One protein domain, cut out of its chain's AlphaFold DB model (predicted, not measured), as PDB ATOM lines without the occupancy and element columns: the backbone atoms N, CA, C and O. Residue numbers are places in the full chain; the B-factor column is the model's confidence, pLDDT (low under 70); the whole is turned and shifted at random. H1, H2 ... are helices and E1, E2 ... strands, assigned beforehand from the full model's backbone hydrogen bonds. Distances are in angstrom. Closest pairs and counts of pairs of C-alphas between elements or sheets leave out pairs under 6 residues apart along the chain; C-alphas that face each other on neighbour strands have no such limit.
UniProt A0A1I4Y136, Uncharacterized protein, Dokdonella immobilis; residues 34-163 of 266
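What this domain is: This is residues 34 to 163 of the 266 residues of an uncharacterized protein of Dokdonella immobilis (UniProt A0A1I4Y136). Five helices make an up-and-down bundle: H1, H2 and H3 form a triangle, H4 packs on H3, and H5 packs on H4 at the far end from H1 and H2. H3, the longest helix, lies nearest the middle, while the short strand E1, near the beginning of the printed part, lies over H2 on the opposite end of the stack from H5. The printed part has 130 residues, in the order E1, H1, H2, H3, H4, H5, and its class is mostly helix. It is compact, with a radius of gyration of the C-alphas of 14.4 A and spans of 43 by 34 by 23 A.

How they stand to each other: Start at E1, residues 38 to 40, which pairs with no named strand; residues 34 to 35 pair antiparallel with its residues 38 to 39. Look next at H1, residues 47 to 58, and H2, residues 65 to 80: they are a helical hairpin at a shallow tilt of 24 degrees, and their closest C-alphas, of Ile 57 and Arg 68, are 5.0 A apart. H1 touches H2 with residues 53 to 58 alone. The closest C-alphas of E1 and H2, of Cys 38 and Cys 71, are 4.8 A apart. Then comes the hub H3, residues 90 to 113, which touches H1 at Glu 47 and Cys 92, C-alphas 4.5 A apart, the same way at a shallow tilt of 12 degrees. H2 and H3 touch at Val 65 and Ala 110, C-alphas 5.8 A apart, opposite ways at 36 degrees, only just a steep tilt. On H4, residues 117 to 139, find Arg 120: its C-alpha is 4.3 A from that of Ala 111, the closest pair of the hairpin H3 and H4, tilted by a shallow 18 degrees. H5, residues 145 to 163, touches H4 closest at Ala 161 and Tyr 124, C-alphas 5.9 A apart, opposite ways at a shallow 27 degrees. H3 and H5 are near each other, while H1 and H5 are apart. In all five helices every O i to N i+4 pair is within hydrogen-bond range.

Where its parts are: Find C-alpha 38 at (67.100, 108.360, 119.440), where E1 begins; it spans 6.1 A. H1 measures 16.4 A and H2 22.7 A from first to last C-alpha. From C-alpha 90 at (47.933, 91.498, 110.616), H3 runs 34.8 A. H4 measures 32.8 A, and H5 runs 27.2 A to C-alpha 163 at (69.616, 104.032, 88.936).

The domain as a whole: The two C-alphas farthest apart, of Glu 88 and Ala 115, are 43.7 A apart. The printed part has no cut and no long link; H3 to H4 and H4 to H5 are tight. The mean pLDDT of the printed part is 89.1, and it is under 70 at residues 34 to 37, 39 to 41 and 81 to 83.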
ATOM      1  N   TYR A  34      70.021 106.014 124.758       57.75
ATOM      2  CA  TYR A  34      70.012 106.757 123.501       57.75
ATOM      3  C   TYR A  34      71.072 106.169 122.575       57.75
ATOM      4  O   TYR A  34      72.234 106.092 122.965       57.75
ATOM      5  N   ALA A  35      70.692 105.820 121.349       58.47
ATOM      6  CA  ALA A  35      71.636 105.640 120.247       58.47
ATOM      7  C   ALA A  35      71.401 106.754 119.234       58.47
ATOM      8  O   ALA A  35      70.269 106.991 118.821       58.47
ATOM      9  N   ASN A  36      72.460 107.482 118.873       62.16
ATOM     10  CA  ASN A  36      72.400 108.574 117.893       62.16
ATOM     11  C   ASN A  36      71.288 109.613 118.170       62.16
ATOM     12  O   ASN A  36      70.626 110.104 117.261       62.16
ATOM     13  N   GLY A  37      71.035 109.931 119.447       63.03
ATOM     14  CA  GLY A  37      69.985 110.881 119.850       63.03
ATOM     15  C   GLY A  37      68.549 110.341 119.764       63.03
ATOM     16  O   GLY A  37      67.605 111.072 120.061       63.03
ATOM     17  N   CYS A  38      68.373 109.066 119.420       74.50
ATOM     18  CA  CYS A  38      67.100 108.360 119.440       74.50
ATOM     19  C   CYS A  38      66.954 107.592 120.760       74.50
ATOM     20  O   CYS A  38      67.817 106.765 121.065       74.50
ATOM     21  N   PRO A  39      65.905 107.841 121.561       68.81
ATOM     22  CA  PRO A  39      65.638 107.034 122.742       68.81
ATOM     23  C   PRO A  39      65.278 105.605 122.309       68.81
ATOM     24  O   PRO A  39      64.223 105.384 121.711       68.81
ATOM     25  N   ILE A  40      66.154 104.646 122.603       69.00
ATOM     26  CA  ILE A  40      65.915 103.217 122.419       69.00
ATOM     27  C   ILE A  40      64.991 102.762 123.550       69.00
ATOM     28  O   ILE A  40      65.339 102.858 124.729       69.00
ATOM     29  N   GLY A  41      63.796 102.307 123.180       67.56
ATOM     30  CA  GLY A  41      62.931 101.532 124.065       67.56
ATOM     31  C   GLY A  41      63.147 100.035 123.858       67.56
ATOM     32  O   GLY A  41      63.839  99.631 122.927       67.56
ATOM     33  N   ASP A  42      62.504  99.212 124.684       77.19
ATOM     34  CA  ASP A  42      62.380  97.775 124.419       77.19
ATOM     35  C   ASP A  42      61.446  97.575 123.213       77.19
ATOM     36  O   ASP A  42      60.215  97.497 123.332       77.19
ATOM     37  N   TRP A  43      62.030  97.599 122.015       85.88
ATOM     38  CA  TRP A  43      61.307  97.451 120.760       85.88
ATOM     39  C   TRP A  43      60.855  95.998 120.582       85.88
ATOM     40  O   TRP A  43      61.615  95.055 120.768       85.88
ATOM     41  N   THR A  44      59.580  95.813 120.249       87.88
ATOM     42  CA  THR A  44      58.976  94.498 119.994       87.88
ATOM     43  C   THR A  44      58.090  94.593 118.765       87.88
ATOM     44  O   THR A  44      57.548  95.654 118.475       87.88
ATOM     45  N   TYR A  45      57.837  93.485 118.077       89.31
ATOM     46  CA  TYR A  45      56.903  93.476 116.946       89.31
ATOM     47  C   TYR A  45      55.419  93.502 117.359       89.31
ATOM     48  O   TYR A  45      54.556  93.017 116.632       89.31
ATOM     49  N   SER A  46      55.095  94.059 118.529       91.06
ATOM     50  CA  SER A  46      53.709  94.352 118.892       91.06
ATOM     51  C   SER A  46      53.217  95.595 118.147       91.06
ATOM     52  O   SER A  46      53.984  96.535 117.928       91.06
ATOM     53  N   GLU A  47      51.924  95.640 117.816       93.25
ATOM     54  CA  GLU A  47      51.308  96.776 117.113       93.25
ATOM     55  C   GLU A  47      51.646  98.116 117.787       93.25
ATOM     56  O   GLU A  47      52.145  99.037 117.146       93.25
ATOM     57  N   SER A  48      51.472  98.200 119.111       92.50
ATOM     58  CA  SER A  48      51.730  99.433 119.864       92.50
ATOM     59  C   SER A  48      53.195  99.883 119.825       92.50
ATOM     60  O   SER A  48      53.477 101.084 119.849       92.50
ATOM     61  N   SER A  49      54.144  98.944 119.780       92.19
ATOM     62  CA  SER A  49      55.573  99.254 119.723       92.19
ATOM     63  C   SER A  49      55.966  99.721 118.320       92.19
ATOM     64  O   SER A  49      56.652 100.732 118.186       92.19
ATOM     65  N   LEU A  50      55.414  99.100 117.275       93.75
ATOM     66  CA  LEU A  50      55.597  99.525 115.884       93.75
ATOM     67  C   LEU A  50      54.963 100.897 115.600       93.75
ATOM     68  O   LEU A  50      55.602 101.763 115.001       93.75
ATOM     69  N   GLN A  51      53.758 101.164 116.110       94.88
ATOM     70  CA  GLN A  51      53.129 102.489 116.029       94.88
ATOM     71  C   GLN A  51      53.980 103.560 116.720       94.88
ATOM     72  O   GLN A  51      54.173 104.653 116.178       94.88
ATOM     73  N   LYS A  52      54.544 103.246 117.894       92.31
ATOM     74  CA  LYS A  52      55.488 104.133 118.586       92.31
ATOM     75  C   LYS A  52      56.753 104.354 117.761       92.31
ATOM     76  O   LYS A  52      57.154 105.506 117.620       92.31
ATOM     77  N   ALA A  53      57.349 103.306 117.194       91.94
ATOM     78  CA  ALA A  53      58.532 103.399 116.336       91.94
ATOM     79  C   ALA A  53      58.296 104.346 115.151       91.94
ATOM     80  O   ALA A  53      59.037 105.314 114.963       91.94
ATOM     81  N   ARG A  54      57.188 104.156 114.423       93.81
ATOM     82  CA  ARG A  54      56.767 105.054 113.338       93.81
ATOM     83  C   ARG A  54      56.546 106.483 113.819       93.81
ATOM     84  O   ARG A  54      56.995 107.438 113.187       93.81
ATOM     85  N   GLY A  55      55.859 106.651 114.947       92.12
ATOM     86  CA  GLY A  55      55.640 107.957 115.562       92.12
ATOM     87  C   GLY A  55      56.949 108.669 115.919       92.12
ATOM     88  O   GLY A  55      57.034 109.889 115.785       92.12
ATOM     89  N   ARG A  56      57.986 107.922 116.321       88.38
ATOM     90  CA  ARG A  56      59.312 108.468 116.634       88.38
ATOM     91  C   ARG A  56      60.028 108.973 115.392       88.38
ATOM     92  O   ARG A  56      60.341 110.158 115.364       88.38
ATOM     93  N   ILE A  57      60.189 108.161 114.350       89.94
ATOM     94  CA  ILE A  57      60.864 108.609 113.113       89.94
ATOM     95  C   ILE A  57      60.122 109.779 112.438       89.94
ATOM     96  O   ILE A  57      60.735 110.662 111.834       89.94
ATOM     97  N   LYS A  58      58.795 109.859 112.615       89.75
ATOM     98  CA  LYS A  58      57.964 110.968 112.125       89.75
ATOM     99  C   LYS A  58      57.914 112.182 113.057       89.75
ATOM    100  O   LYS A  58      57.456 113.247 112.633       89.75
ATOM    101  N   SER A  59      58.426 112.087 114.281       84.69
ATOM    102  CA  SER A  59      58.331 113.155 115.277       84.69
ATOM    103  C   SER A  59      59.065 114.426 114.851       84.69
ATOM    104  O   SER A  59      60.217 114.392 114.427       84.69
ATOM    105  N   THR A  60      58.426 115.580 115.050       70.56
ATOM    106  CA  THR A  60      59.026 116.914 114.873       70.56
ATOM    107  C   THR A  60      60.152 117.214 115.862       70.56
ATOM    108  O   THR A  60      60.913 118.154 115.642       70.56
ATOM    109  N   ALA A  61      60.315 116.399 116.912       73.00
ATOM    110  CA  ALA A  61      61.474 116.467 117.799       73.00
ATOM    111  C   ALA A  61      62.796 116.197 117.049       73.00
ATOM    112  O   ALA A  61      63.835 116.748 117.415       73.00
ATOM    113  N   HIS A  62      62.751 115.415 115.965       74.88
ATOM    114  CA  HIS A  62      63.869 115.240 115.045       74.88
ATOM    115  C   HIS A  62      63.903 116.401 114.045       74.88
ATOM    116  O   HIS A  62      63.156 116.434 113.058       74.88
ATOM    117  N   LYS A  63      64.772 117.376 114.337       77.31
ATOM    118  CA  LYS A  63      64.893 118.647 113.603       77.31
ATOM    119  C   LYS A  63      65.467 118.500 112.189       77.31
ATOM    120  O   LYS A  63      65.292 119.408 111.386       77.31
ATOM    121  N   SER A  64      66.143 117.393 111.878       86.00
ATOM    122  CA  SER A  64      66.712 117.126 110.550       86.00
ATOM    123  C   SER A  64      66.300 115.754 110.022       86.00
ATOM    124  O   SER A  64      66.080 114.826 110.804       86.00
ATOM    125  N   VAL A  65      66.247 115.603 108.694       89.38
ATOM    126  CA  VAL A  65      65.964 114.311 108.043       89.38
ATOM    127  C   VAL A  65      67.006 113.259 108.439       89.38
ATOM    128  O   VAL A  65      66.645 112.154 108.825       89.38
ATOM    129  N   SER A  66      68.287 113.636 108.482       88.50
ATOM    130  CA  SER A  66      69.379 112.760 108.931       88.50
ATOM    131  C   SER A  66      69.146 112.192 110.340       88.50
ATOM    132  O   SER A  66      69.302 110.993 110.559       88.50
ATOM    133  N   SER A  67      68.673 113.017 111.284       88.25
ATOM    134  CA  SER A  67      68.374 112.546 112.646       88.25
ATOM    135  C   SER A  67      67.199 111.561 112.710       88.25
ATOM    136  O   SER A  67      67.158 110.717 113.602       88.25
ATOM    137  N   ARG A  68      66.259 111.633 111.756       90.94
ATOM    138  CA  ARG A  68      65.147 110.675 111.636       90.94
ATOM    139  C   ARG A  68      65.644 109.330 111.126       90.94
ATOM    140  O   ARG A  68      65.277 108.312 111.700       90.94
ATOM    141  N   ILE A  69      66.519 109.348 110.118       91.94
ATOM    142  CA  ILE A  69      67.153 108.143 109.564       91.94
ATOM    143  C   ILE A  69      67.973 107.440 110.640       91.94
ATOM    144  O   ILE A  69      67.758 106.264 110.889       91.94
ATOM    145  N   GLN A  70      68.859 108.158 111.336       90.19
ATOM    146  CA  GLN A  70      69.672 107.568 112.404       90.19
ATOM    147  C   GLN A  70      68.817 106.937 113.508       90.19
ATOM    148  O   GLN A  70      69.160 105.873 114.019       90.19
ATOM    149  N   CYS A  71      67.698 107.576 113.863       90.00
ATOM    150  CA  CYS A  71      66.760 107.019 114.830       90.00
ATOM    151  C   CYS A  71      66.079 105.760 114.302       90.00
ATOM    152  O   CYS A  71      66.020 104.756 115.002       90.00
ATOM    153  N   GLY A  72      65.606 105.787 113.061       92.25
ATOM    154  CA  GLY A  72      64.967 104.629 112.467       92.25
ATOM    155  C   GLY A  72      65.920 103.454 112.240       92.25
ATOM    156  O   GLY A  72      65.534 102.335 112.540       92.25
ATOM    157  N   LEU A  73      67.178 103.689 111.853       91.38
ATOM    158  CA  LEU A  73      68.203 102.638 111.777       91.38
ATOM    159  C   LEU A  73      68.454 101.994 113.146       91.38
ATOM    160  O   LEU A  73      68.488 100.773 113.245       91.38
ATOM    161  N   ALA A  74      68.554 102.794 114.213       88.75
ATOM    162  CA  ALA A  74      68.721 102.268 115.570       88.75
ATOM    163  C   ALA A  74      67.496 101.465 116.050       88.75
ATOM    164  O   ALA A  74      67.633 100.506 116.807       88.75
ATOM    165  N   ILE A  75      66.290 101.860 115.631       90.62
ATOM    166  CA  ILE A  75      65.060 101.115 115.920       90.62
ATOM    167  C   ILE A  75      65.017  99.806 115.117       90.62
ATOM    168  O   ILE A  75      64.659  98.772 115.674       90.62
ATOM    169  N   ASP A  76      65.382  99.836 113.833       90.06
ATOM    170  CA  ASP A  76      65.383  98.656 112.964       90.06
ATOM    171  C   ASP A  76      66.406  97.608 113.425       90.06
ATOM    172  O   ASP A  76      66.067  96.434 113.544       90.06
ATOM    173  N   GLU A  77      67.612  98.038 113.805       87.62
ATOM    174  CA  GLU A  77      68.631  97.167 114.405       87.62
ATOM    175  C   GLU A  77      68.130  96.520 115.707       87.62
ATOM    176  O   GLU A  77      68.351  95.335 115.959       87.62
ATOM    177  N   ALA A  78      67.393  97.271 116.530       84.88
ATOM    178  CA  ALA A  78      66.801  96.726 117.745       84.88
ATOM    179  C   ALA A  78      65.677  95.714 117.463       84.88
ATOM    180  O   ALA A  78      65.503  94.778 118.243       84.88
ATOM    181  N   PHE A  79      64.932  95.864 116.362       86.25
ATOM    182  CA  PHE A  79      63.962  94.861 115.919       86.25
ATOM    183  C   PHE A  79      64.637  93.574 115.435       86.25
ATOM    184  O   PHE A  79      64.139  92.495 115.746       86.25
ATOM    185  N   ASP A  80      65.785  93.663 114.760       78.94
ATOM    186  CA  ASP A  80      66.548  92.481 114.329       78.94
ATOM    187  C   ASP A  80      67.089  91.670 115.520       78.94
ATOM    188  O   ASP A  80      67.240  90.451 115.438       78.94
ATOM    189  N   GLY A  81      67.322  92.334 116.657       64.62
ATOM    190  CA  GLY A  81      67.634  91.693 117.937       64.62
ATOM    191  C   GLY A  81      66.415  91.231 118.750       64.62
ATOM    192  O   GLY A  81      66.593  90.631 119.814       64.62
ATOM    193  N   ALA A  82      65.187  91.520 118.308       67.94
ATOM    194  CA  ALA A  82      63.963  91.196 119.034       67.94
ATOM    195  C   ALA A  82      63.475  89.759 118.763       67.94
ATOM    196  O   ALA A  82      63.946  89.049 117.876       67.94
ATOM    197  N   ALA A  83      62.501  89.308 119.560       67.31
ATOM    198  CA  ALA A  83      61.852  88.010 119.371       67.31
ATOM    199  C   ALA A  83      61.195  87.882 117.980       67.31
ATOM    200  O   ALA A  83      60.856  88.879 117.346       67.31
ATOM    201  N   VAL A  84      60.971  86.638 117.536       78.12
ATOM    202  CA  VAL A  84      60.419  86.295 116.212       78.12
ATOM    203  C   VAL A  84      59.178  87.128 115.862       78.12
ATOM    204  O   VAL A  84      58.247  87.243 116.660       78.12
ATOM    205  N   PHE A  85      59.151  87.660 114.637       81.75
ATOM    206  CA  PHE A  85      58.031  88.436 114.106       81.75
ATOM    207  C   PHE A  85      56.697  87.654 114.196       81.75
ATOM    208  O   PHE A  85      56.600  86.557 113.632       81.75
ATOM    209  N   PRO A  86      55.641  88.195 114.838       80.69
ATOM    210  CA  PRO A  86      54.353  87.528 114.982       80.69
ATOM    211  C   PRO A  86      53.563  87.605 113.669       80.69
ATOM    212  O   PRO A  86      52.738  88.495 113.472       80.69
ATOM    213  N   LYS A  87      53.809  86.652 112.762       76.06
ATOM    214  CA  LYS A  87      53.192  86.606 111.420       76.06
ATOM    215  C   LYS A  87      51.655  86.580 111.438       76.06
ATOM    216  O   LYS A  87      51.039  87.071 110.502       76.06
ATOM    217  N   GLU A  88      51.056  86.075 112.515       83.38
ATOM    218  CA  GLU A  88      49.598  86.013 112.718       83.38
ATOM    219  C   GLU A  88      48.960  87.387 113.019       83.38
ATOM    220  O   GLU A  88      47.749  87.569 112.897       83.38
ATOM    221  N   CYS A  89      49.753  88.384 113.426       90.19
ATOM    222  CA  CYS A  89      49.250  89.712 113.769       90.19
ATOM    223  C   CYS A  89      49.226  90.624 112.532       90.19
ATOM    224  O   CYS A  89      50.199  91.318 112.231       90.19
ATOM    225  N   SER A  90      48.091  90.678 111.831       89.56
ATOM    226  CA  SER A  90      47.933  91.498 110.616       89.56
ATOM    227  C   SER A  90      48.184  92.998 110.846       89.56
ATOM    228  O   SER A  90      48.762  93.667 109.986       89.56
ATOM    229  N   ALA A  91      47.818  93.533 112.014       92.56
ATOM    230  CA  ALA A  91      48.118  94.915 112.388       92.56
ATOM    231  C   ALA A  91      49.630  95.143 112.559       92.56
ATOM    232  O   ALA A  91      50.179  96.102 112.022       92.56
ATOM    233  N   CYS A  92      50.331  94.208 113.209       93.75
ATOM    234  CA  CYS A  92      51.783  94.247 113.366       93.75
ATOM    235  C   CYS A  92      52.491  94.207 112.000       93.75
ATOM    236  O   CYS A  92      53.404  94.989 111.750       93.75
ATOM    237  N   VAL A  93      52.029  93.356 111.076       93.06
ATOM    238  CA  VAL A  93      52.523  93.310 109.686       93.06
ATOM    239  C   VAL A  93      52.395  94.675 109.007       93.06
ATOM    240  O   VAL A  93      53.377  95.189 108.469       93.06
ATOM    241  N   ARG A  94      51.205  95.287 109.048       93.88
ATOM    242  CA  ARG A  94      50.954  96.587 108.404       93.88
ATOM    243  C   ARG A  94      51.807  97.700 109.002       93.88
ATOM    244  O   ARG A  94      52.323  98.531 108.257       93.88
ATOM    245  N   GLU A  95      51.976  97.715 110.319       95.44
ATOM    246  CA  GLU A  95      52.790  98.732 110.982       95.44
ATOM    247  C   GLU A  95      54.285  98.547 110.711       95.44
ATOM    248  O   GLU A  95      54.981  99.536 110.498       95.44
ATOM    249  N   TYR A  96      54.788  97.314 110.626       95.25
ATOM    250  CA  TYR A  96      56.190  97.093 110.269       95.25
ATOM    251  C   TYR A  96      56.485  97.453 108.808       95.25
ATOM    252  O   TYR A  96      57.454  98.157 108.528       95.25
ATOM    253  N   VAL A  97      55.593  97.088 107.881       95.75
ATOM    254  CA  VAL A  97      55.656  97.568 106.489       95.75
ATOM    255  C   VAL A  97      55.628  99.097 106.448       95.75
ATOM    256  O   VAL A  97      56.441  99.715 105.768       95.75
ATOM    257  N   GLY A  98      54.728  99.722 107.210       96.62
ATOM    258  CA  GLY A  98      54.637 101.176 107.316       96.62
ATOM    259  C   GLY A  98      55.900 101.828 107.880       96.62
ATOM    260  O   GLY A  98      56.258 102.917 107.445       96.62
ATOM    261  N   PHE A  99      56.586 101.174 108.817       96.25
ATOM    262  CA  PHE A  99      57.866 101.624 109.358       96.25
ATOM    263  C   PHE A  99      58.975 101.603 108.302       96.25
ATOM    264  O   PHE A  99      59.640 102.620 108.115       96.25
ATOM    265  N   LEU A 100      59.124 100.500 107.562       97.06
ATOM    266  CA  LEU A 100      60.113 100.403 106.483       97.06
ATOM    267  C   LEU A 100      59.816 101.398 105.348       97.06
ATOM    268  O   LEU A 100      60.728 102.020 104.815       97.06
ATOM    269  N   LEU A 101      58.541 101.622 105.011       97.06
ATOM    270  CA  LEU A 101      58.157 102.641 104.028       97.06
ATOM    271  C   LEU A 101      58.513 104.059 104.497       97.06
ATOM    272  O   LEU A 101      59.139 104.806 103.743       97.06
ATOM    273  N   ASP A 102      58.165 104.414 105.738       96.25
ATOM    274  CA  ASP A 102      58.514 105.712 106.332       96.25
ATOM    275  C   ASP A 102      60.054 105.911 106.334       96.25
ATOM    276  O   ASP A 102      60.539 107.007 106.050       96.25
ATOM    277  N   MET A 103      60.831 104.847 106.589       95.94
ATOM    278  CA  MET A 103      62.300 104.848 106.504       95.94
ATOM    279  C   MET A 103      62.810 105.182 105.099       95.94
ATOM    280  O   MET A 103      63.529 106.171 104.942       95.94
ATOM    281  N   THR A 104      62.375 104.430 104.078       97.38
ATOM    282  CA  THR A 104      62.812 104.658 102.685       97.38
ATOM    283  C   THR A 104      62.505 106.076 102.206       97.38
ATOM    284  O   THR A 104      63.305 106.684 101.498       97.38
ATOM    285  N   GLN A 105      61.378 106.653 102.641       96.12
ATOM    286  CA  GLN A 105      61.024 108.033 102.326       96.12
ATOM    287  C   GLN A 105      62.030 109.028 102.916       96.12
ATOM    288  O   GLN A 105      62.446 109.961 102.229       96.12
ATOM    289  N   TYR A 106      62.414 108.868 104.185       95.69
ATOM    290  CA  TYR A 106      63.377 109.775 104.809       95.69
ATOM    291  C   TYR A 106      64.783 109.609 104.237       95.69
ATOM    292  O   TYR A 106      65.444 110.621 104.009       95.69
ATOM    293  N   GLU A 107      65.217 108.381 103.954       97.25
ATOM    294  CA  GLU A 107      66.493 108.093 103.285       97.25
ATOM    295  C   GLU A 107      66.571 108.802 101.929       97.25
ATOM    296  O   GLU A 107      67.505 109.572 101.688       97.25
ATOM    297  N   ARG A 108      65.518 108.671 101.112       96.81
ATOM    298  CA  ARG A 108      65.405 109.367  99.827       96.81
ATOM    299  C   ARG A 108      65.470 110.886  99.980       96.81
ATOM    300  O   ARG A 108      66.260 111.547  99.307       96.81
ATOM    301  N   LEU A 109      64.677 111.447 100.896       95.44
ATOM    302  CA  LEU A 109      64.667 112.891 101.158       95.44
ATOM    303  C   LEU A 109      66.045 113.404 101.595       95.44
ATOM    304  O   LEU A 109      66.445 114.495 101.194       95.44
ATOM    305  N   ALA A 110      66.790 112.642 102.400       94.94
ATOM    306  CA  ALA A 110      68.132 113.040 102.815       94.94
ATOM    307  C   ALA A 110      69.144 112.973 101.666       94.94
ATOM    308  O   ALA A 110      69.982 113.872 101.558       94.94
ATOM    309  N   ALA A 111      69.049 111.960 100.799       96.06
ATOM    310  CA  ALA A 111      69.869 111.859  99.594       96.06
ATOM    311  C   ALA A 111      69.642 113.060  98.656       96.06
ATOM    312  O   ALA A 111      70.594 113.638  98.129       96.06
ATOM    313  N   GLU A 112      68.387 113.479  98.491       94.69
ATOM    314  CA  GLU A 112      68.013 114.596  97.616       94.69
ATOM    315  C   GLU A 112      68.373 115.972  98.200       94.69
ATOM    316  O   GLU A 112      68.699 116.892  97.451       94.69
ATOM    317  N   GLN A 113      68.357 116.127  99.526       94.44
ATOM    318  CA  GLN A 113      68.646 117.407 100.187       94.44
ATOM    319  C   GLN A 113      70.132 117.633 100.483       94.44
ATOM    320  O   GLN A 113      70.542 118.765 100.746       94.44
ATOM    321  N   THR A 114      70.954 116.580 100.484       93.56
ATOM    322  CA  THR A 114      72.376 116.725 100.800       93.56
ATOM    323  C   THR A 114      73.196 117.204  99.597       93.56
ATOM    324  O   THR A 114      73.119 116.678  98.482       93.56
ATOM    325  N   ALA A 115      74.050 118.201  99.839       92.12
ATOM    326  CA  ALA A 115      75.006 118.692  98.846       92.12
ATOM    327  C   ALA A 115      76.216 117.752  98.684       92.12
ATOM    328  O   ALA A 115      76.833 117.709  97.620       92.12
ATOM    329  N   SER A 116      76.549 116.982  99.726       95.81
ATOM    330  CA  SER A 116      77.693 116.065  99.733       95.81
ATOM    331  C   SER A 116      77.417 114.847  98.854       95.81
ATOM    332  O   SER A 116      76.507 114.071  99.142       95.81
ATOM    333  N   ALA A 117      78.236 114.645  97.816       93.94
ATOM    334  CA  ALA A 117      78.148 113.470  96.947       93.94
ATOM    335  C   ALA A 117      78.305 112.162  97.736       93.94
ATOM    336  O   ALA A 117      77.526 111.233  97.547       93.94
ATOM    337  N   LYS A 118      79.245 112.127  98.693       95.94
ATOM    338  CA  LYS A 118      79.435 110.967  99.568       95.94
ATOM    339  C   LYS A 118      78.186 110.680 100.400       95.94
ATOM    340  O   LYS A 118      77.687 109.568 100.383       95.94
ATOM    341  N   SER A 119      77.648 111.688 101.083       94.88
ATOM    342  CA  SER A 119      76.464 111.481 101.923       94.88
ATOM    343  C   SER A 119      75.235 111.110 101.097       94.88
ATOM    344  O   SER A 119      74.398 110.357 101.571       94.88
ATOM    345  N   ARG A 120      75.121 111.623  99.865       95.81
ATOM    346  CA  ARG A 120      74.064 111.225  98.929       95.81
ATOM    347  C   ARG A 120      74.141 109.731  98.618       95.81
ATOM    348  O   ARG A 120      73.119 109.064  98.716       95.81
ATOM    349  N   SER A 121      75.340 109.237  98.301       95.81
ATOM    350  CA  SER A 121      75.621 107.809  98.097       95.81
ATOM    351  C   SER A 121      75.237 106.992  99.330       95.81
ATOM    352  O   SER A 121      74.407 106.094  99.232       95.81
ATOM    353  N   ASP A 122      75.740 107.379 100.510       96.31
ATOM    354  CA  ASP A 122      75.486 106.668 101.769       96.31
ATOM    355  C   ASP A 122      73.963 106.566 102.072       96.31
ATOM    356  O   ASP A 122      73.484 105.551 102.583       96.31
ATOM    357  N   TYR A 123      73.172 107.601 101.744       97.38
ATOM    358  CA  TYR A 123      71.713 107.575 101.920       97.38
ATOM    359  C   TYR A 123      70.993 106.687 100.901       97.38
ATOM    360  O   TYR A 123      70.069 105.975 101.293       97.38
ATOM    361  N   TYR A 124      71.404 106.688  99.630       97.25
ATOM    362  CA  TYR A 124      70.833 105.781  98.630       97.25
ATOM    363  C   TYR A 124      71.178 104.316  98.912       97.25
ATOM    364  O   TYR A 124      70.310 103.457  98.783       97.25
ATOM    365  N   GLU A 125      72.394 104.016  99.373       97.19
ATOM    366  CA  GLU A 125      72.763 102.670  99.832       97.19
ATOM    367  C   GLU A 125      71.877 102.211 100.998       97.19
ATOM    368  O   GLU A 125      71.441 101.056 101.049       97.19
ATOM    369  N   SER A 126      71.566 103.123 101.924       96.75
ATOM    370  CA  SER A 126      70.635 102.833 103.013       96.75
ATOM    371  C   SER A 126      69.212 102.588 102.507       96.75
ATOM    372  O   SER A 126      68.616 101.579 102.881       96.75
ATOM    373  N   GLU A 127      68.715 103.421 101.586       97.88
ATOM    374  CA  GLU A 127      67.416 103.223 100.931       97.88
ATOM    375  C   GLU A 127      67.334 101.847 100.254       97.88
ATOM    376  O   GLU A 127      66.374 101.102 100.464       97.88
ATOM    377  N   ILE A 128      68.361 101.469  99.487       97.12
ATOM    378  CA  ILE A 128      68.446 100.171  98.807       97.12
ATOM    379  C   ILE A 128      68.358  99.019  99.815       97.12
ATOM    380  O   ILE A 128      67.579  98.082  99.615       97.12
ATOM    381  N   ARG A 129      69.109  99.086 100.919       96.31
ATOM    382  CA  ARG A 129      69.074  98.075 101.986       96.31
ATOM    383  C   ARG A 129      67.680  97.953 102.608       96.31
ATOM    384  O   ARG A 129      67.162  96.838 102.704       96.31
ATOM    385  N   THR A 130      67.047  99.067 102.969       97.19
ATOM    386  CA  THR A 130      65.699  99.074 103.561       97.19
ATOM    387  C   THR A 130      64.656  98.518 102.584       97.19
ATOM    388  O   THR A 130      63.811  97.704 102.962       97.19
ATOM    389  N   ARG A 131      64.738  98.880 101.296       97.38
ATOM    390  CA  ARG A 131      63.844  98.362 100.245       97.38
ATOM    391  C   ARG A 131      64.024  96.871  99.987       97.38
ATOM    392  O   ARG A 131      63.022  96.183  99.778       97.38
ATOM    393  N   ARG A 132      65.259  96.356 100.021       95.38
ATOM    394  CA  ARG A 132      65.551  94.912  99.936       95.38
ATOM    395  C   ARG A 132      64.926  94.161 101.112       95.38
ATOM    396  O   ARG A 132      64.205  93.192 100.885       95.38
ATOM    397  N   LYS A 133      65.097  94.672 102.337       94.31
ATOM    398  CA  LYS A 133      64.467  94.123 103.549       94.31
ATOM    399  C   LYS A 133      62.939  94.101 103.435       94.31
ATOM    400  O   LYS A 133      62.309  93.080 103.702       94.31
ATOM    401  N   LEU A 134      62.337  95.195 102.963       95.31
ATOM    402  CA  LEU A 134      60.893  95.261 102.730       95.31
ATOM    403  C   LEU A 134      60.436  94.273 101.645       95.31
ATOM    404  O   LEU A 134      59.415  93.613 101.819       95.31
ATOM    405  N   ALA A 135      61.179  94.136 100.543       93.12
ATOM    406  CA  ALA A 135      60.851  93.189  99.479       93.12
ATOM    407  C   ALA A 135      60.874  91.738  99.981       93.12
ATOM    408  O   ALA A 135      59.945  90.983  99.694       93.12
ATOM    409  N   GLU A 136      61.893  91.364 100.758       90.94
ATOM    410  CA  GLU A 136      61.999  90.043 101.382       90.94
ATOM    411  C   GLU A 136      60.845  89.792 102.360       90.94
ATOM    412  O   GLU A 136      60.173  88.762 102.281       90.94
ATOM    413  N   PHE A 137      60.544  90.774 103.215       92.00
ATOM    414  CA  PHE A 137      59.439  90.681 104.161       92.00
ATOM    415  C   PHE A 137      58.089  90.500 103.450       92.00
ATOM    416  O   PHE A 137      57.339  89.580 103.773       92.00
ATOM    417  N   LEU A 138      57.798  91.316 102.428       91.62
ATOM    418  CA  LEU A 138      56.576  91.212 101.620       91.62
ATOM    419  C   LEU A 138      56.501  89.893 100.844       91.62
ATOM    420  O   LEU A 138      55.405  89.386 100.606       91.62
ATOM    421  N   ARG A 139      57.647  89.319 100.453       88.00
ATOM    422  CA  ARG A 139      57.678  88.047  99.725       88.00
ATOM    423  C   ARG A 139      57.156  86.890 100.577       88.00
ATOM    424  O   ARG A 139      56.544  85.979 100.025       88.00
ATOM    425  N   ALA A 140      57.369  86.945 101.889       87.50
ATOM    426  CA  ALA A 140      56.918  85.930 102.836       87.50
ATOM    427  C   ALA A 140      55.428  86.041 103.217       87.50
ATOM    428  O   ALA A 140      54.932  85.188 103.956       87.50
ATOM    429  N   LEU A 141      54.721  87.082 102.757       88.31
ATOM    430  CA  LEU A 141      53.317  87.329 103.085       88.31
ATOM    431  C   LEU A 141      52.355  86.771 102.019       88.31
ATOM    432  O   LEU A 141      52.718  86.667 100.838       88.31
ATOM    433  N   PRO A 142      51.096  86.475 102.407       87.56
ATOM    434  CA  PRO A 142      50.027  86.191 101.456       87.56
ATOM    435  C   PRO A 142      49.902  87.292 100.394       87.56
ATOM    436  O   PRO A 142      50.036  88.478 100.690       87.56
ATOM    437  N   GLN A 143      49.631  86.905  99.147       84.19
ATOM    438  CA  GLN A 143      49.490  87.839  98.024       84.19
ATOM    439  C   GLN A 143      48.090  88.450  97.974       84.19
ATOM    440  O   GLN A 143      47.314  88.220  97.050       84.19
ATOM    441  N   GLU A 144      47.762  89.227  98.998       89.94
ATOM    442  CA  GLU A 144      46.591  90.101  99.003       89.94
ATOM    443  C   GLU A 144      46.848  91.348  98.138       89.94
ATOM    444  O   GLU A 144      48.000  91.729  97.909       89.94
ATOM    445  N   ASP A 145      45.786  92.026  97.686       89.69
ATOM    446  CA  ASP A 145      45.888  93.206  96.806       89.69
ATOM    447  C   ASP A 145      46.820  94.286  97.361       89.69
ATOM    448  O   ASP A 145      47.650  94.844  96.643       89.69
ATOM    449  N   TRP A 146      46.723  94.571  98.662       91.44
ATOM    450  CA  TRP A 146      47.550  95.599  99.289       91.44
ATOM    451  C   TRP A 146      49.025  95.180  99.378       91.44
ATOM    452  O   TRP A 146      49.904  96.036  99.251       91.44
ATOM    453  N   THR A 147      49.313  93.889  99.577       91.25
ATOM    454  CA  THR A 147      50.681  93.352  99.617       91.25
ATOM    455  C   THR A 147      51.302  93.400  98.228       91.25
ATOM    456  O   THR A 147      52.414  93.909  98.103       91.25
ATOM    457  N   ARG A 148      50.562  92.987  97.186       89.88
ATOM    458  CA  ARG A 148      50.974  93.134  95.778       89.88
ATOM    459  C   ARG A 148      51.274  94.590  95.437       89.88
ATOM    460  O   ARG A 148      52.391  94.911  95.049       89.88
ATOM    461  N   ALA A 149      50.325  95.495  95.684       90.69
ATOM    462  CA  ALA A 149      50.498  96.918  95.389       90.69
ATOM    463  C   ALA A 149      51.679  97.549  96.151       90.69
ATOM    464  O   ALA A 149      52.353  98.450  95.650       90.69
ATOM    465  N   THR A 150      51.942  97.096  97.379       93.75
ATOM    466  CA  THR A 150      53.092  97.569  98.160       93.75
ATOM    467  C   THR A 150      54.402  96.998  97.630       93.75
ATOM    468  O   THR A 150      55.371  97.746  97.526       93.75
ATOM    469  N   TRP A 151      54.423  95.722  97.241       93.00
ATOM    470  CA  TRP A 151      55.576  95.089  96.608       93.00
ATOM    471  C   TRP A 151      55.957  95.817  95.316       93.00
ATOM    472  O   TRP A 151      57.104  96.242  95.191       93.00
ATOM    473  N   THR A 152      54.996  96.062  94.417       90.50
ATOM    474  CA  THR A 152      55.250  96.714  93.120       90.50
ATOM    475  C   THR A 152      55.832  98.111  93.311       90.50
ATOM    476  O   THR A 152      56.891  98.415  92.770       90.50
ATOM    477  N   ARG A 153      55.219  98.943  94.167       92.56
ATOM    478  CA  ARG A 153      55.737 100.293  94.468       92.56
ATOM    479  C   ARG A 153      57.108 100.268  95.145       92.56
ATOM    480  O   ARG A 153      57.941 101.133  94.882       92.56
ATOM    481  N   ASN A 154      57.350  99.305  96.035       95.44
ATOM    482  CA  ASN A 154      58.657  99.157  96.670       95.44
ATOM    483  C   ASN A 154      59.736  98.795  95.642       95.44
ATOM    484  O   ASN A 154      60.825  99.366  95.681       95.44
ATOM    485  N   PHE A 155      59.422  97.877  94.728       94.00
ATOM    486  CA  PHE A 155      60.345  97.396  93.708       94.00
ATOM    487  C   PHE A 155      60.645  98.451  92.631       94.00
ATOM    488  O   PHE A 155      61.789  98.582  92.198       94.00
ATOM    489  N   GLU A 156      59.662  99.277  92.258       93.00
ATOM    490  CA  GLU A 156      59.897 100.483  91.450       93.00
ATOM    491  C   GLU A 156      60.887 101.435  92.125       93.00
ATOM    492  O   GLU A 156      61.866 101.848  91.508       93.00
ATOM    493  N   GLY A 157      60.672 101.755  93.404       94.62
ATOM    494  CA  GLY A 157      61.573 102.649  94.128       94.62
ATOM    495  C   GLY A 157      62.965 102.051  94.371       94.62
ATOM    496  O   GLY A 157      63.931 102.799  94.481       94.62
ATOM    497  N   LEU A 158      63.094 100.717  94.414       95.62
ATOM    498  CA  LEU A 158      64.397 100.043  94.444       95.62
ATOM    499  C   LEU A 158      65.164 100.311  93.147       95.62
ATOM    500  O   LEU A 158      66.337 100.671  93.202       95.62
ATOM    501  N   GLY A 159      64.478 100.205  92.005       92.44
ATOM    502  CA  GLY A 159      65.033 100.573  90.704       92.44
ATOM    503  C   GLY A 159      65.452 102.038  90.651       92.44
ATOM    504  O   GLY A 159      66.585 102.327  90.289       92.44
ATOM    505  N   ASP A 160      64.593 102.960  91.101       92.31
ATOM    506  CA  ASP A 160      64.909 104.396  91.123       92.31
ATOM    507  C   ASP A 160      66.142 104.726  91.991       92.31
ATOM    508  O   ASP A 160      66.884 105.660  91.682       92.31
ATOM    509  N   ALA A 161      66.352 104.015  93.104       94.31
ATOM    510  CA  ALA A 161      67.520 104.205  93.966       94.31
ATOM    511  C   ALA A 161      68.794 103.617  93.334       94.31
ATOM    512  O   ALA A 161      69.829 104.282  93.320       94.31
ATOM    513  N   MET A 162      68.714 102.417  92.752       93.69
ATOM    514  CA  MET A 162      69.839 101.779  92.053       93.69
ATOM    515  C   MET A 162      70.253 102.546  90.793       93.69
ATOM    516  O   MET A 162      71.444 102.691  90.537       93.69
ATOM    517  N   GLU A 163      69.307 103.138  90.060       89.00
ATOM    518  CA  GLU A 163      69.616 104.032  88.936       89.00
ATOM    519  C   GLU A 163      70.429 105.254  89.368       89.00
ATOM    520  O   GLU A 163      71.363 105.655  88.677       89.00
TER     521      GLU A 163